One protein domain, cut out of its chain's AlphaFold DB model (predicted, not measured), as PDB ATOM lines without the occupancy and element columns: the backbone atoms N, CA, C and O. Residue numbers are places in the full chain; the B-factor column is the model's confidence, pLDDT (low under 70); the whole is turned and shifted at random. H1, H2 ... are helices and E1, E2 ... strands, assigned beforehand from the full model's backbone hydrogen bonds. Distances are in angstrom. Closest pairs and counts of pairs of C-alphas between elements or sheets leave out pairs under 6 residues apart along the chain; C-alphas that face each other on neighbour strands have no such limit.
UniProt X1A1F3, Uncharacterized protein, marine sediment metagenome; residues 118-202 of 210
ATOM      1  N   GLY A 118     191.654 171.590 236.610       91.19
ATOM      2  CA  GLY A 118     191.452 170.292 235.946       91.19
ATOM      3  C   GLY A 118     191.627 170.305 234.423       91.19
ATOM      4  O   GLY A 118     191.340 169.302 233.772       91.19
ATOM      5  N   PHE A 119     192.103 171.417 233.849       95.31
ATOM      6  CA  PHE A 119     192.284 171.604 232.412       95.31
ATOM      7  C   PHE A 119     193.705 171.988 232.015       95.31
ATOM      8  O   PHE A 119     194.474 172.526 232.811       95.31
ATOM      9  N   ASP A 120     194.039 171.714 230.755       94.94
ATOM     10  CA  ASP A 120     195.381 171.906 230.211       94.94
ATOM     11  C   ASP A 120     195.750 173.386 230.141       94.94
ATOM     12  O   ASP A 120     196.862 173.766 230.504       94.94
ATOM     13  N   ILE A 121     194.801 174.225 229.716       95.50
ATOM     14  CA  ILE A 121     194.934 175.682 229.724       95.50
ATOM     15  C   ILE A 121     193.652 176.294 230.271       95.50
ATOM     16  O   ILE A 121     192.542 175.878 229.935       95.50
ATOM     17  N   VAL A 122     193.808 177.333 231.084       95.56
ATOM     18  CA  VAL A 122     192.709 178.152 231.580       95.56
ATOM     19  C   VAL A 122     193.042 179.615 231.364       95.56
ATOM     20  O   VAL A 122     194.083 180.093 231.813       95.56
ATOM     21  N   ALA A 123     192.145 180.336 230.699       95.75
ATOM     22  CA  ALA A 123     192.228 181.778 230.551       95.75
ATOM     23  C   ALA A 123     191.215 182.449 231.491       95.75
ATOM     24  O   ALA A 123     190.014 182.162 231.459       95.75
ATOM     25  N   PHE A 124     191.709 183.335 232.350       94.19
ATOM     26  CA  PHE A 124     190.952 183.989 233.408       94.19
ATOM     27  C   PHE A 124     190.468 185.379 232.991       94.19
ATOM     28  O   PHE A 124     191.156 186.117 232.278       94.19
ATOM     29  N   ARG A 125     189.303 185.759 233.515       91.31
ATOM     30  CA  ARG A 125     188.776 187.125 233.541       91.31
ATOM     31  C   ARG A 125     188.310 187.410 234.964       91.31
ATOM     32  O   ARG A 125     187.545 186.630 235.519       91.31
ATOM     33  N   ASP A 126     188.825 188.483 235.559       87.75
ATOM     34  CA  ASP A 126     188.494 188.899 236.930       87.75
ATOM     35  C   ASP A 126     188.570 187.745 237.946       87.75
ATOM     36  O   ASP A 126     187.637 187.482 238.699       87.75
ATOM     37  N   GLU A 127     189.693 187.016 237.907       85.81
ATOM     38  CA  GLU A 127     190.004 185.857 238.767       85.81
ATOM     39  C   GLU A 127     189.109 184.623 238.563       85.81
ATOM     40  O   GLU A 127     189.285 183.608 239.237       85.81
ATOM     41  N   ARG A 128     188.191 184.653 237.592       91.62
ATOM     42  CA  ARG A 128     187.335 183.517 237.239       91.62
ATOM     43  C   ARG A 128     187.768 182.878 235.923       91.62
ATOM     44  O   ARG A 128     188.149 183.605 235.000       91.62
ATOM     45  N   PRO A 129     187.711 181.541 235.798       94.06
ATOM     46  CA  PRO A 129     187.884 180.880 234.511       94.06
ATOM     47  C   PRO A 129     186.853 181.412 233.510       94.06
ATOM     48  O   PRO A 129     185.655 181.267 233.720       94.06
ATOM     49  N   ALA A 130     187.306 182.044 232.431       95.25
ATOM     50  CA  ALA A 130     186.433 182.479 231.338       95.25
ATOM     51  C   ALA A 130     186.491 181.487 230.170       95.25
ATOM     52  O   ALA A 130     185.487 181.240 229.505       95.25
ATOM     53  N   LEU A 131     187.664 180.892 229.951       96.31
ATOM     54  CA  LEU A 131     187.900 179.849 228.966       96.31
ATOM     55  C   LEU A 131     188.662 178.696 229.621       96.31
ATOM     56  O   LEU A 131     189.734 178.910 230.185       96.31
ATOM     57  N   MET A 132     188.133 177.481 229.508       96.94
ATOM     58  CA  MET A 132     188.818 176.249 229.913       96.94
ATOM     59  C   MET A 132     189.070 175.390 228.674       96.94
ATOM     60  O   MET A 132     188.185 175.235 227.832       96.94
ATOM     61  N   VAL A 133     190.291 174.885 228.528       96.81
ATOM     62  CA  VAL A 133     190.780 174.303 227.275       96.81
ATOM     63  C   VAL A 133     191.306 172.904 227.526       96.81
ATOM     64  O   VAL A 133     192.117 172.701 228.431       96.81
ATOM     65  N   GLU A 134     190.880 171.955 226.697       96.56
ATOM     66  CA  GLU A 134     191.508 170.642 226.617       96.56
ATOM     67  C   GLU A 134     192.332 170.496 225.346       96.56
ATOM     68  O   GLU A 134     191.812 170.742 224.254       96.56
ATOM     69  N   ALA A 135     193.586 170.058 225.482       94.56
ATOM     70  CA  ALA A 135     194.417 169.703 224.344       94.56
ATOM     71  C   ALA A 135     194.467 168.183 224.164       94.56
ATOM     72  O   ALA A 135     194.594 167.422 225.117       94.56
ATOM     73  N   LYS A 136     194.386 167.729 222.914       92.75
ATOM     74  CA  LYS A 136     194.581 166.323 222.537       92.75
ATOM     75  C   LYS A 136     195.492 166.223 221.332       92.75
ATOM     76  O   LYS A 136     195.445 167.073 220.444       92.75
ATOM     77  N   VAL A 137     196.262 165.138 221.238       87.62
ATOM     78  CA  VAL A 137     197.082 164.874 220.042       87.62
ATOM     79  C   VAL A 137     196.217 164.773 218.782       87.62
ATOM     80  O   VAL A 137     196.598 165.298 217.735       87.62
ATOM     81  N   ALA A 138     195.057 164.109 218.860       89.00
ATOM     82  CA  ALA A 138     194.196 163.876 217.707       89.00
ATOM     83  C   ALA A 138     192.767 164.401 217.905       89.00
ATOM     84  O   ALA A 138     192.161 164.267 218.964       89.00
ATOM     85  N   ALA A 139     192.184 164.922 216.821       91.25
ATOM     86  CA  ALA A 139     190.813 165.437 216.816       91.25
ATOM     87  C   ALA A 139     189.762 164.380 217.204       91.25
ATOM     88  O   ALA A 139     188.771 164.716 217.844       91.25
ATOM     89  N   LYS A 140     190.005 163.100 216.882       93.06
ATOM     90  CA  LYS A 140     189.118 161.992 217.270       93.06
ATOM     91  C   LYS A 140     188.981 161.846 218.794       93.06
ATOM     92  O   LYS A 140     187.928 161.442 219.271       93.06
ATOM     93  N   ASP A 141     190.024 162.194 219.550       92.25
ATOM     94  CA  ASP A 141     190.015 162.080 221.010       92.25
ATOM     95  C   ASP A 141     189.177 163.225 221.614       92.25
ATOM     96  O   ASP A 141     188.488 163.044 222.617       92.25
ATOM     97  N   LEU A 142     189.143 164.388 220.944       92.62
ATOM     98  CA  LEU A 142     188.193 165.461 221.257       92.62
ATOM     99  C   LEU A 142     186.753 165.077 220.899       92.62
ATOM    100  O   LEU A 142     185.838 165.424 221.642       92.62
ATOM    101  N   ASP A 143     186.530 164.396 219.768       92.50
ATOM    102  CA  ASP A 143     185.201 163.896 219.382       92.50
ATOM    103  C   ASP A 143     184.640 162.954 220.449       92.50
ATOM    104  O   ASP A 143     183.479 163.076 220.849       92.50
ATOM    105  N   GLU A 144     185.473 162.035 220.934       93.31
ATOM    106  CA  GLU A 144     185.097 161.098 221.983       93.31
ATOM    107  C   GLU A 144     184.766 161.812 223.297       93.31
ATOM    108  O   GLU A 144     183.695 161.572 223.860       93.31
ATOM    109  N   GLN A 145     185.614 162.741 223.744       93.88
ATOM    110  CA  GLN A 145     185.345 163.513 224.955       93.88
ATOM    111  C   GLN A 145     184.079 164.370 224.824       93.88
ATOM    112  O   GLN A 145     183.249 164.404 225.732       93.88
ATOM    113  N   MET A 146     183.867 165.020 223.677       93.69
ATOM    114  CA  MET A 146     182.657 165.810 223.452       93.69
ATOM    115  C   MET A 146     181.398 164.950 223.438       93.69
ATOM    116  O   MET A 146     180.375 165.370 223.975       93.69
ATOM    117  N   ARG A 147     181.457 163.732 222.891       94.06
ATOM    118  CA  ARG A 147     180.352 162.767 222.984       94.06
ATOM    119  C   ARG A 147     180.024 162.441 224.443       94.06
ATOM    120  O   ARG A 147     178.849 162.357 224.790       94.06
ATOM    121  N   VAL A 148     181.040 162.280 225.294       93.06
ATOM    122  CA  VAL A 148     180.860 162.059 226.737       93.06
ATOM    123  C   VAL A 148     180.202 163.276 227.394       93.06
ATOM    124  O   VAL A 148     179.202 163.114 228.093       93.06
ATOM    125  N   PHE A 149     180.689 164.491 227.132       94.12
ATOM    126  CA  PHE A 149     180.139 165.722 227.719       94.12
ATOM    127  C   PHE A 149     178.688 165.981 227.304       94.12
ATOM    128  O   PHE A 149     177.858 166.309 228.148       94.12
ATOM    129  N   LEU A 150     178.354 165.777 226.027       90.88
ATOM    130  CA  LEU A 150     176.990 165.947 225.513       90.88
ATOM    131  C   LEU A 150     175.997 164.936 226.105       90.88
ATOM    132  O   LEU A 150     174.802 165.212 226.153       90.88
ATOM    133  N   ASN A 151     176.494 163.801 226.601       90.12
ATOM    134  CA  ASN A 151     175.709 162.796 227.315       90.12
ATOM    135  C   ASN A 151     175.771 162.970 228.845       90.12
ATOM    136  O   ASN A 151     175.496 162.021 229.579       90.12
ATOM    137  N   GLY A 152     176.165 164.146 229.345       87.12
ATOM    138  CA  GLY A 152     176.226 164.437 230.782       87.12
ATOM    139  C   GLY A 152     177.287 163.632 231.535       87.12
ATOM    140  O   GLY A 152     177.133 163.388 232.727       87.12
ATOM    141  N   ALA A 153     178.329 163.183 230.831       88.81
ATOM    142  CA  ALA A 153     179.436 162.393 231.358       88.81
ATOM    143  C   ALA A 153     179.047 161.064 232.039       88.81
ATOM    144  O   ALA A 153     179.739 160.602 232.939       88.81
ATOM    145  N   VAL A 154     177.967 160.407 231.602       82.00
ATOM    146  CA  VAL A 154     177.502 159.145 232.218       82.00
ATOM    147  C   VAL A 154     178.392 157.937 231.870       82.00
ATOM    148  O   VAL A 154     178.586 157.069 232.713       82.00
ATOM    149  N   ASP A 155     178.994 157.915 230.673       82.62
ATOM    150  CA  ASP A 155     179.776 156.776 230.148       82.62
ATOM    151  C   ASP A 155     181.199 157.187 229.709       82.62
ATOM    152  O   ASP A 155     181.686 156.792 228.645       82.62
ATOM    153  N   GLY A 156     181.842 158.058 230.490       85.38
ATOM    154  CA  GLY A 156     183.189 158.576 230.227       85.38
ATOM    155  C   GLY A 156     184.305 157.847 230.971       85.38
ATOM    156  O   GLY A 156     184.066 157.098 231.918       85.38
ATOM    157  N   SER A 157     185.555 158.125 230.588       91.12
ATOM    158  CA  SER A 157     186.692 157.821 231.463       91.12
ATOM    159  C   SER A 157     186.596 158.643 232.756       91.12
ATOM    160  O   SER A 157     185.957 159.696 232.782       91.12
ATOM    161  N   SER A 158     187.262 158.214 233.833       91.94
ATOM    162  CA  SER A 158     187.304 159.003 235.075       91.94
ATOM    163  C   SER A 158     187.837 160.421 234.844       91.94
ATOM    164  O   SER A 158     187.349 161.367 235.455       91.94
ATOM    165  N   THR A 159     188.793 160.583 233.927       91.38
ATOM    166  CA  THR A 159     189.320 161.890 233.522       91.38
ATOM    167  C   THR A 159     188.242 162.760 232.884       91.38
ATOM    168  O   THR A 159     188.101 163.918 233.264       91.38
ATOM    169  N   ASP A 160     187.455 162.220 231.953       92.81
ATOM    170  CA  ASP A 160     186.404 162.995 231.282       92.81
ATOM    171  C   ASP A 160     185.270 163.354 232.243       92.81
ATOM    172  O   ASP A 160     184.776 164.479 232.226       92.81
ATOM    173  N   ILE A 161     184.899 162.436 233.136       93.31
ATOM    174  CA  ILE A 161     183.900 162.692 234.181       93.31
ATOM    175  C   ILE A 161     184.361 163.829 235.096       93.31
ATOM    176  O   ILE A 161     183.599 164.762 235.351       93.31
ATOM    177  N   ASN A 162     185.618 163.791 235.542       94.31
ATOM    178  CA  ASN A 162     186.180 164.838 236.391       94.31
ATOM    179  C   ASN A 162     186.234 166.185 235.662       94.31
ATOM    180  O   ASN A 162     185.820 167.191 236.226       94.31
ATOM    181  N   ARG A 163     186.640 166.206 234.388       95.00
ATOM    182  CA  ARG A 163     186.659 167.438 233.585       95.00
ATOM    183  C   ARG A 163     185.271 168.028 233.383       95.00
ATOM    184  O   ARG A 163     185.106 169.242 233.459       95.00
ATOM    185  N   TYR A 164     184.263 167.193 233.155       95.69
ATOM    186  CA  TYR A 164     182.882 167.658 233.083       95.69
ATOM    187  C   TYR A 164     182.421 168.262 234.419       95.69
ATOM    188  O   TYR A 164     181.832 169.344 234.434       95.69
ATOM    189  N   ALA A 165     182.743 167.613 235.542       94.69
ATOM    190  CA  ALA A 165     182.452 168.139 236.875       94.69
ATOM    191  C   ALA A 165     183.182 169.468 237.147       94.69
ATOM    192  O   ALA A 165     182.590 170.390 237.706       94.69
ATOM    193  N   ASP A 166     184.428 169.613 236.694       95.56
ATOM    194  CA  ASP A 166     185.177 170.868 236.780       95.56
ATOM    195  C   ASP A 166     184.503 171.980 235.960       95.56
ATOM    196  O   ASP A 166     184.338 173.092 236.461       95.56
ATOM    197  N   LEU A 167     184.003 171.695 234.750       96.25
ATOM    198  CA  LEU A 167     183.212 172.669 233.982       96.25
ATOM    199  C   LEU A 167     181.923 173.079 234.716       96.25
ATOM    200  O   LEU A 167     181.554 174.252 234.679       96.25
ATOM    201  N   GLN A 168     181.251 172.155 235.410       94.81
ATOM    202  CA  GLN A 168     180.068 172.468 236.225       94.81
ATOM    203  C   GLN A 168     180.412 173.309 237.461       94.81
ATOM    204  O   GLN A 168     179.634 174.180 237.853       94.81
ATOM    205  N   ASN A 169     181.561 173.046 238.080       94.06
ATOM    206  CA  ASN A 169     182.005 173.724 239.292       94.06
ATOM    207  C   ASN A 169     182.510 175.143 239.001       94.06
ATOM    208  O   ASN A 169     182.116 176.095 239.672       94.06
ATOM    209  N   PHE A 170     183.365 175.292 237.988       94.38
ATOM    210  CA  PHE A 170     183.973 176.575 237.636       94.38
ATOM    211  C   PHE A 170     183.086 177.438 236.736       94.38
ATOM    212  O   PHE A 170     183.246 178.655 236.743       94.38
ATOM    213  N   GLN A 171     182.153 176.823 235.999       94.00
ATOM    214  CA  GLN A 171     181.202 177.490 235.102       94.00
ATOM    215  C   GLN A 171     181.875 178.520 234.181       94.00
ATOM    216  O   GLN A 171     181.484 179.693 234.187       94.00
ATOM    217  N   PRO A 172     182.898 178.123 233.396       94.81
ATOM    218  CA  PRO A 172     183.522 179.057 232.479       94.81
ATOM    219  C   PRO A 172     182.521 179.480 231.404       94.81
ATOM    220  O   PRO A 172     181.616 178.731 231.032       94.81
ATOM    221  N   GLU A 173     182.709 180.674 230.851       93.38
ATOM    222  CA  GLU A 173     181.864 181.165 229.758       93.38
ATOM    223  C   GLU A 173     181.985 180.274 228.511       93.38
ATOM    224  O   GLU A 173     181.030 180.113 227.740       93.38
ATOM    225  N   MET A 174     183.172 179.697 228.306       94.88
ATOM    226  CA  MET A 174     183.470 178.825 227.182       94.88
ATOM    227  C   MET A 174     184.354 177.643 227.558       94.88
ATOM    228  O   MET A 174     185.230 177.715 228.420       94.88
ATOM    229  N   TYR A 175     184.173 176.585 226.782       96.19
ATOM    230  CA  TYR A 175     185.080 175.460 226.671       96.19
ATOM    231  C   TYR A 175     185.702 175.433 225.267       96.19
ATOM    232  O   TYR A 175     185.012 175.697 224.274       96.19
ATOM    233  N   ALA A 176     186.989 175.101 225.174       96.19
ATOM    234  CA  ALA A 176     187.659 174.832 223.908       96.19
ATOM    235  C   ALA A 176     188.292 173.441 223.889       96.19
ATOM    236  O   ALA A 176     189.055 173.086 224.782       96.19
ATOM    237  N   GLY A 177     188.029 172.685 222.826       96.06
ATOM    238  CA  GLY A 177     188.810 171.502 222.478       96.06
ATOM    239  C   GLY A 177     189.819 171.860 221.394       96.06
ATOM    240  O   GLY A 177     189.419 172.344 220.327       96.06
ATOM    241  N   VAL A 178     191.105 171.625 221.651       94.94
ATOM    242  CA  VAL A 178     192.194 171.931 220.717       94.94
ATOM    243  C   VAL A 178     192.998 170.681 220.392       94.94
ATOM    244  O   VAL A 178     193.360 169.882 221.250       94.94
ATOM    245  N   ALA A 179     193.237 170.478 219.110       92.31
ATOM    246  CA  ALA A 179     194.095 169.428 218.597       92.31
ATOM    247  C   ALA A 179     194.799 169.957 217.354       92.31
ATOM    248  O   ALA A 179     194.525 171.063 216.879       92.31
ATOM    249  N   LEU A 180     195.687 169.154 216.787       82.94
ATOM    250  CA  LEU A 180     196.357 169.527 215.555       82.94
ATOM    251  C   LEU A 180     195.349 169.916 214.451       82.94
ATOM    252  O   LEU A 180     194.438 169.148 214.126       82.94
ATOM    253  N   GLY A 181     195.510 171.116 213.879       83.31
ATOM    254  CA  GLY A 181     194.649 171.646 212.817       83.31
ATOM    255  C   GLY A 181     193.190 171.873 213.222       83.31
ATOM    256  O   GLY A 181     192.364 172.192 212.371       83.31
ATOM    257  N   THR A 182     192.843 171.702 214.499       89.81
ATOM    258  CA  THR A 182     191.455 171.666 214.961       89.81
ATOM    259  C   THR A 182     191.293 172.526 216.197       89.81
ATOM    260  O   THR A 182     191.917 172.281 217.225       89.81
ATOM    261  N   ARG A 183     190.396 173.507 216.120       91.62
ATOM    262  CA  ARG A 183     189.912 174.220 217.298       91.62
ATOM    263  C   ARG A 183     188.403 174.217 217.281       91.62
ATOM    264  O   ARG A 183     187.789 174.452 216.241       91.62
ATOM    265  N   ARG A 184     187.809 173.905 218.424       93.06
ATOM    266  CA  ARG A 184     186.360 173.854 218.586       93.06
ATOM    267  C   ARG A 184     185.987 174.593 219.843       93.06
ATOM    268  O   ARG A 184     186.480 174.261 220.916       93.06
ATOM    269  N   TYR A 185     185.098 175.557 219.692       94.12
ATOM    270  CA  TYR A 185     184.692 176.435 220.773       94.12
ATOM    271  C   TYR A 185     183.229 176.208 221.091       94.12
ATOM    272  O   TYR A 185     182.387 176.122 220.196       94.12
ATOM    273  N   PHE A 186     182.928 176.138 222.379       94.88
ATOM    274  CA  PHE A 186     181.585 175.930 222.880       94.88
ATOM    275  C   PHE A 186     181.307 176.964 223.958       94.88
ATOM    276  O   PHE A 186     182.029 177.042 224.948       94.88
ATOM    277  N   ARG A 187     180.247 177.753 223.785       94.62
ATOM    278  CA  ARG A 187     179.673 178.511 224.895       94.62
ATOM    279  C   ARG A 187     178.968 177.534 225.822       94.62
ATOM    280  O   ARG A 187     178.224 176.682 225.333       94.62
ATOM    281  N   LEU A 188     179.177 177.704 227.122       93.69
ATOM    282  CA  LEU A 188     178.519 176.895 228.136       93.69
ATOM    283  C   LEU A 188     177.357 177.656 228.764       93.69
ATOM    284  O   LEU A 188     177.469 178.838 229.087       93.69
ATOM    285  N   THR A 189     176.244 176.961 228.956       92.00
ATOM    286  CA  THR A 189     175.130 177.429 229.783       92.00
ATOM    287  C   THR A 189     174.693 176.319 230.727       92.00
ATOM    288  O   THR A 189     174.554 175.169 230.318       92.00
ATOM    289  N   VAL A 190     174.483 176.659 231.999       87.88
ATOM    290  CA  VAL A 190     174.017 175.709 233.018       87.88
ATOM    291  C   VAL A 190     172.491 175.626 232.964       87.88
ATOM    292  O   VAL A 190     171.803 176.646 233.063       87.88
ATOM    293  N   LYS A 191     171.954 174.416 232.802       87.50
ATOM    294  CA  LYS A 191     170.515 174.132 232.867       87.50
ATOM    295  C   LYS A 191     170.040 173.994 234.318       87.50
ATOM    296  O   LYS A 191     170.834 173.877 235.247       87.50
ATOM    297  N   GLN A 192     168.720 173.991 234.521       76.50
ATOM    298  CA  GLN A 192     168.096 173.918 235.855       76.50
ATOM    299  C   GLN A 192     168.474 172.661 236.662       76.50
ATOM    300  O   GLN A 192     168.405 172.684 237.886       76.50
ATOM    301  N   ASP A 193     168.894 171.584 236.002       81.81
ATOM    302  CA  ASP A 193     169.338 170.317 236.594       81.81
ATOM    303  C   ASP A 193     170.869 170.212 236.726       81.81
ATOM    304  O   ASP A 193     171.410 169.129 236.935       81.81
ATOM    305  N   SER A 194     171.577 171.340 236.619       81.06
ATOM    306  CA  SER A 194     173.043 171.424 236.581       81.06
ATOM    307  C   SER A 194     173.693 170.783 235.351       81.06
ATOM    308  O   SER A 194     174.920 170.755 235.279       81.06
ATOM    309  N   GLN A 195     172.938 170.302 234.354       88.75
ATOM    310  CA  GLN A 195     173.539 169.855 233.096       88.75
ATOM    311  C   GLN A 195     174.113 171.036 232.310       88.75
ATOM    312  O   GLN A 195     173.538 172.125 232.281       88.75
ATOM    313  N   LEU A 196     175.242 170.805 231.644       92.50
ATOM    314  CA  LEU A 196     175.854 171.786 230.761       92.50
ATOM    315  C   LEU A 196     175.269 171.664 229.357       92.50
ATOM    316  O   LEU A 196     175.172 170.580 228.783       92.50
ATOM    317  N   GLU A 197     174.914 172.801 228.781       93.44
ATOM    318  CA  GLU A 197     174.606 172.927 227.367       93.44
ATOM    319  C   GLU A 197     175.803 173.516 226.626       93.44
ATOM    320  O   GLU A 197     176.340 174.548 227.023       93.44
ATOM    321  N   PHE A 198     176.194 172.866 225.529       93.56
ATOM    322  CA  PHE A 198     177.329 173.261 224.700       93.56
ATOM    323  C   PHE A 198     176.817 173.843 223.385       93.56
ATOM    324  O   PHE A 198     176.327 173.123 222.517       93.56
ATOM    325  N   SER A 199     176.953 175.154 223.214       92.56
ATOM    326  CA  SER A 199     176.592 175.847 221.975       92.56
ATOM    327  C   SER A 199     177.839 176.153 221.154       92.56
ATOM    328  O   SER A 199     178.659 176.967 221.580       92.56
ATOM    329  N   ALA A 200     177.978 175.544 219.973       89.12
ATOM    330  CA  ALA A 200     179.133 175.756 219.099       89.12
ATOM    331  C   ALA A 200     179.336 177.243 218.734       89.12
ATOM    332  O   ALA A 200     178.375 177.993 218.523       89.12
ATOM    333  N   LYS A 201     180.600 177.667 218.660       84.56
ATOM    334  CA  LYS A 201     181.045 179.018 218.295       84.56
ATOM    335  C   LYS A 201     182.229 178.956 217.335       84.56
ATOM    336  O   LYS A 201     183.004 178.006 217.350       84.56
ATOM    337  N   GLU A 202     182.365 179.998 216.520       70.62
ATOM    338  CA  GLU A 202     183.447 180.115 215.534       70.62
ATOM    339  C   GLU A 202     184.783 180.533 216.166       70.62
ATOM    340  O   GLU A 202     185.839 180.148 215.675       70.62
TER     341      GLU A 202
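This is residues 118 to 202 of the 210 residues of an uncharacterized protein of marine sediment metagenome (UniProt X1A1F3). A strongly twisted sheet of five strands forms a wall with H1 and H2 packed over one face and the other face bare; the sheet curls round H2. The printed part has 85 residues, with five named strands and two named helices in the order E1 E2 H1 H2 E3 E4 E5. The mixed sheet runs E1 E2 E3 E4 E5, with E2 and E3 parallel and the other neighbours antiparallel. The class is mixed, in two layers; the whole is compact, with a radius of gyration of the C-alphas of 11.9 A and spans of 30 by 29 by 22 A.

Inner strands E2, residues 128 to 135, and E3, residues 174 to 179, are parallel, with N 134 and O 176 within hydrogen-bond range at 2.9 A. Edge strand E1, residues 119 to 125, forms an antiparallel hairpin with E2, N 123 and O 131 being 2.8 A apart. E3, E4, residues 182 to 190, and edge strand E5, residues 196 to 201, form a meander, each strand the antiparallel neighbour of the one before; N 177 and O 184 are 2.9 A apart, N 187 and O 199 2.8 A. H1, residues 139 to 150, is on the sheet, over E3, at a height of 8.4 A; their closest C-alphas, Ala 139 and Ala 179, are 5.5 A apart. H2, residues 158 to 170, is on the same face. With residues 160 to 164 alone it touches H1, at a steep tilt of 61 degrees, the same way; the closest C-alphas, Phe 149 and Tyr 164, are 6.3 A apart. E2, H1 H2, E3 are a strand-helix-strand unit, two parallel neighbour strands with helices between, its crossover right-handed. In H1 and H2 every O i to N i+4 pair is within hydrogen-bond range.

E1 begins at C-alpha 119 (192.284, 171.604, 232.412) and E5 ends at C-alpha 201 (181.045, 179.018, 218.295). E4 measures 25.4 A, E2 20.2 A and H2 18.1 A; E2 bends by 51 degrees at residue 131.

The C-alphas farthest apart, Gly 181 and Gln 192, are 35.2 A apart. The printed part has no cut, and its links are tight but for the short one from H1 to H2. No printed residue is under 70 in pLDDT.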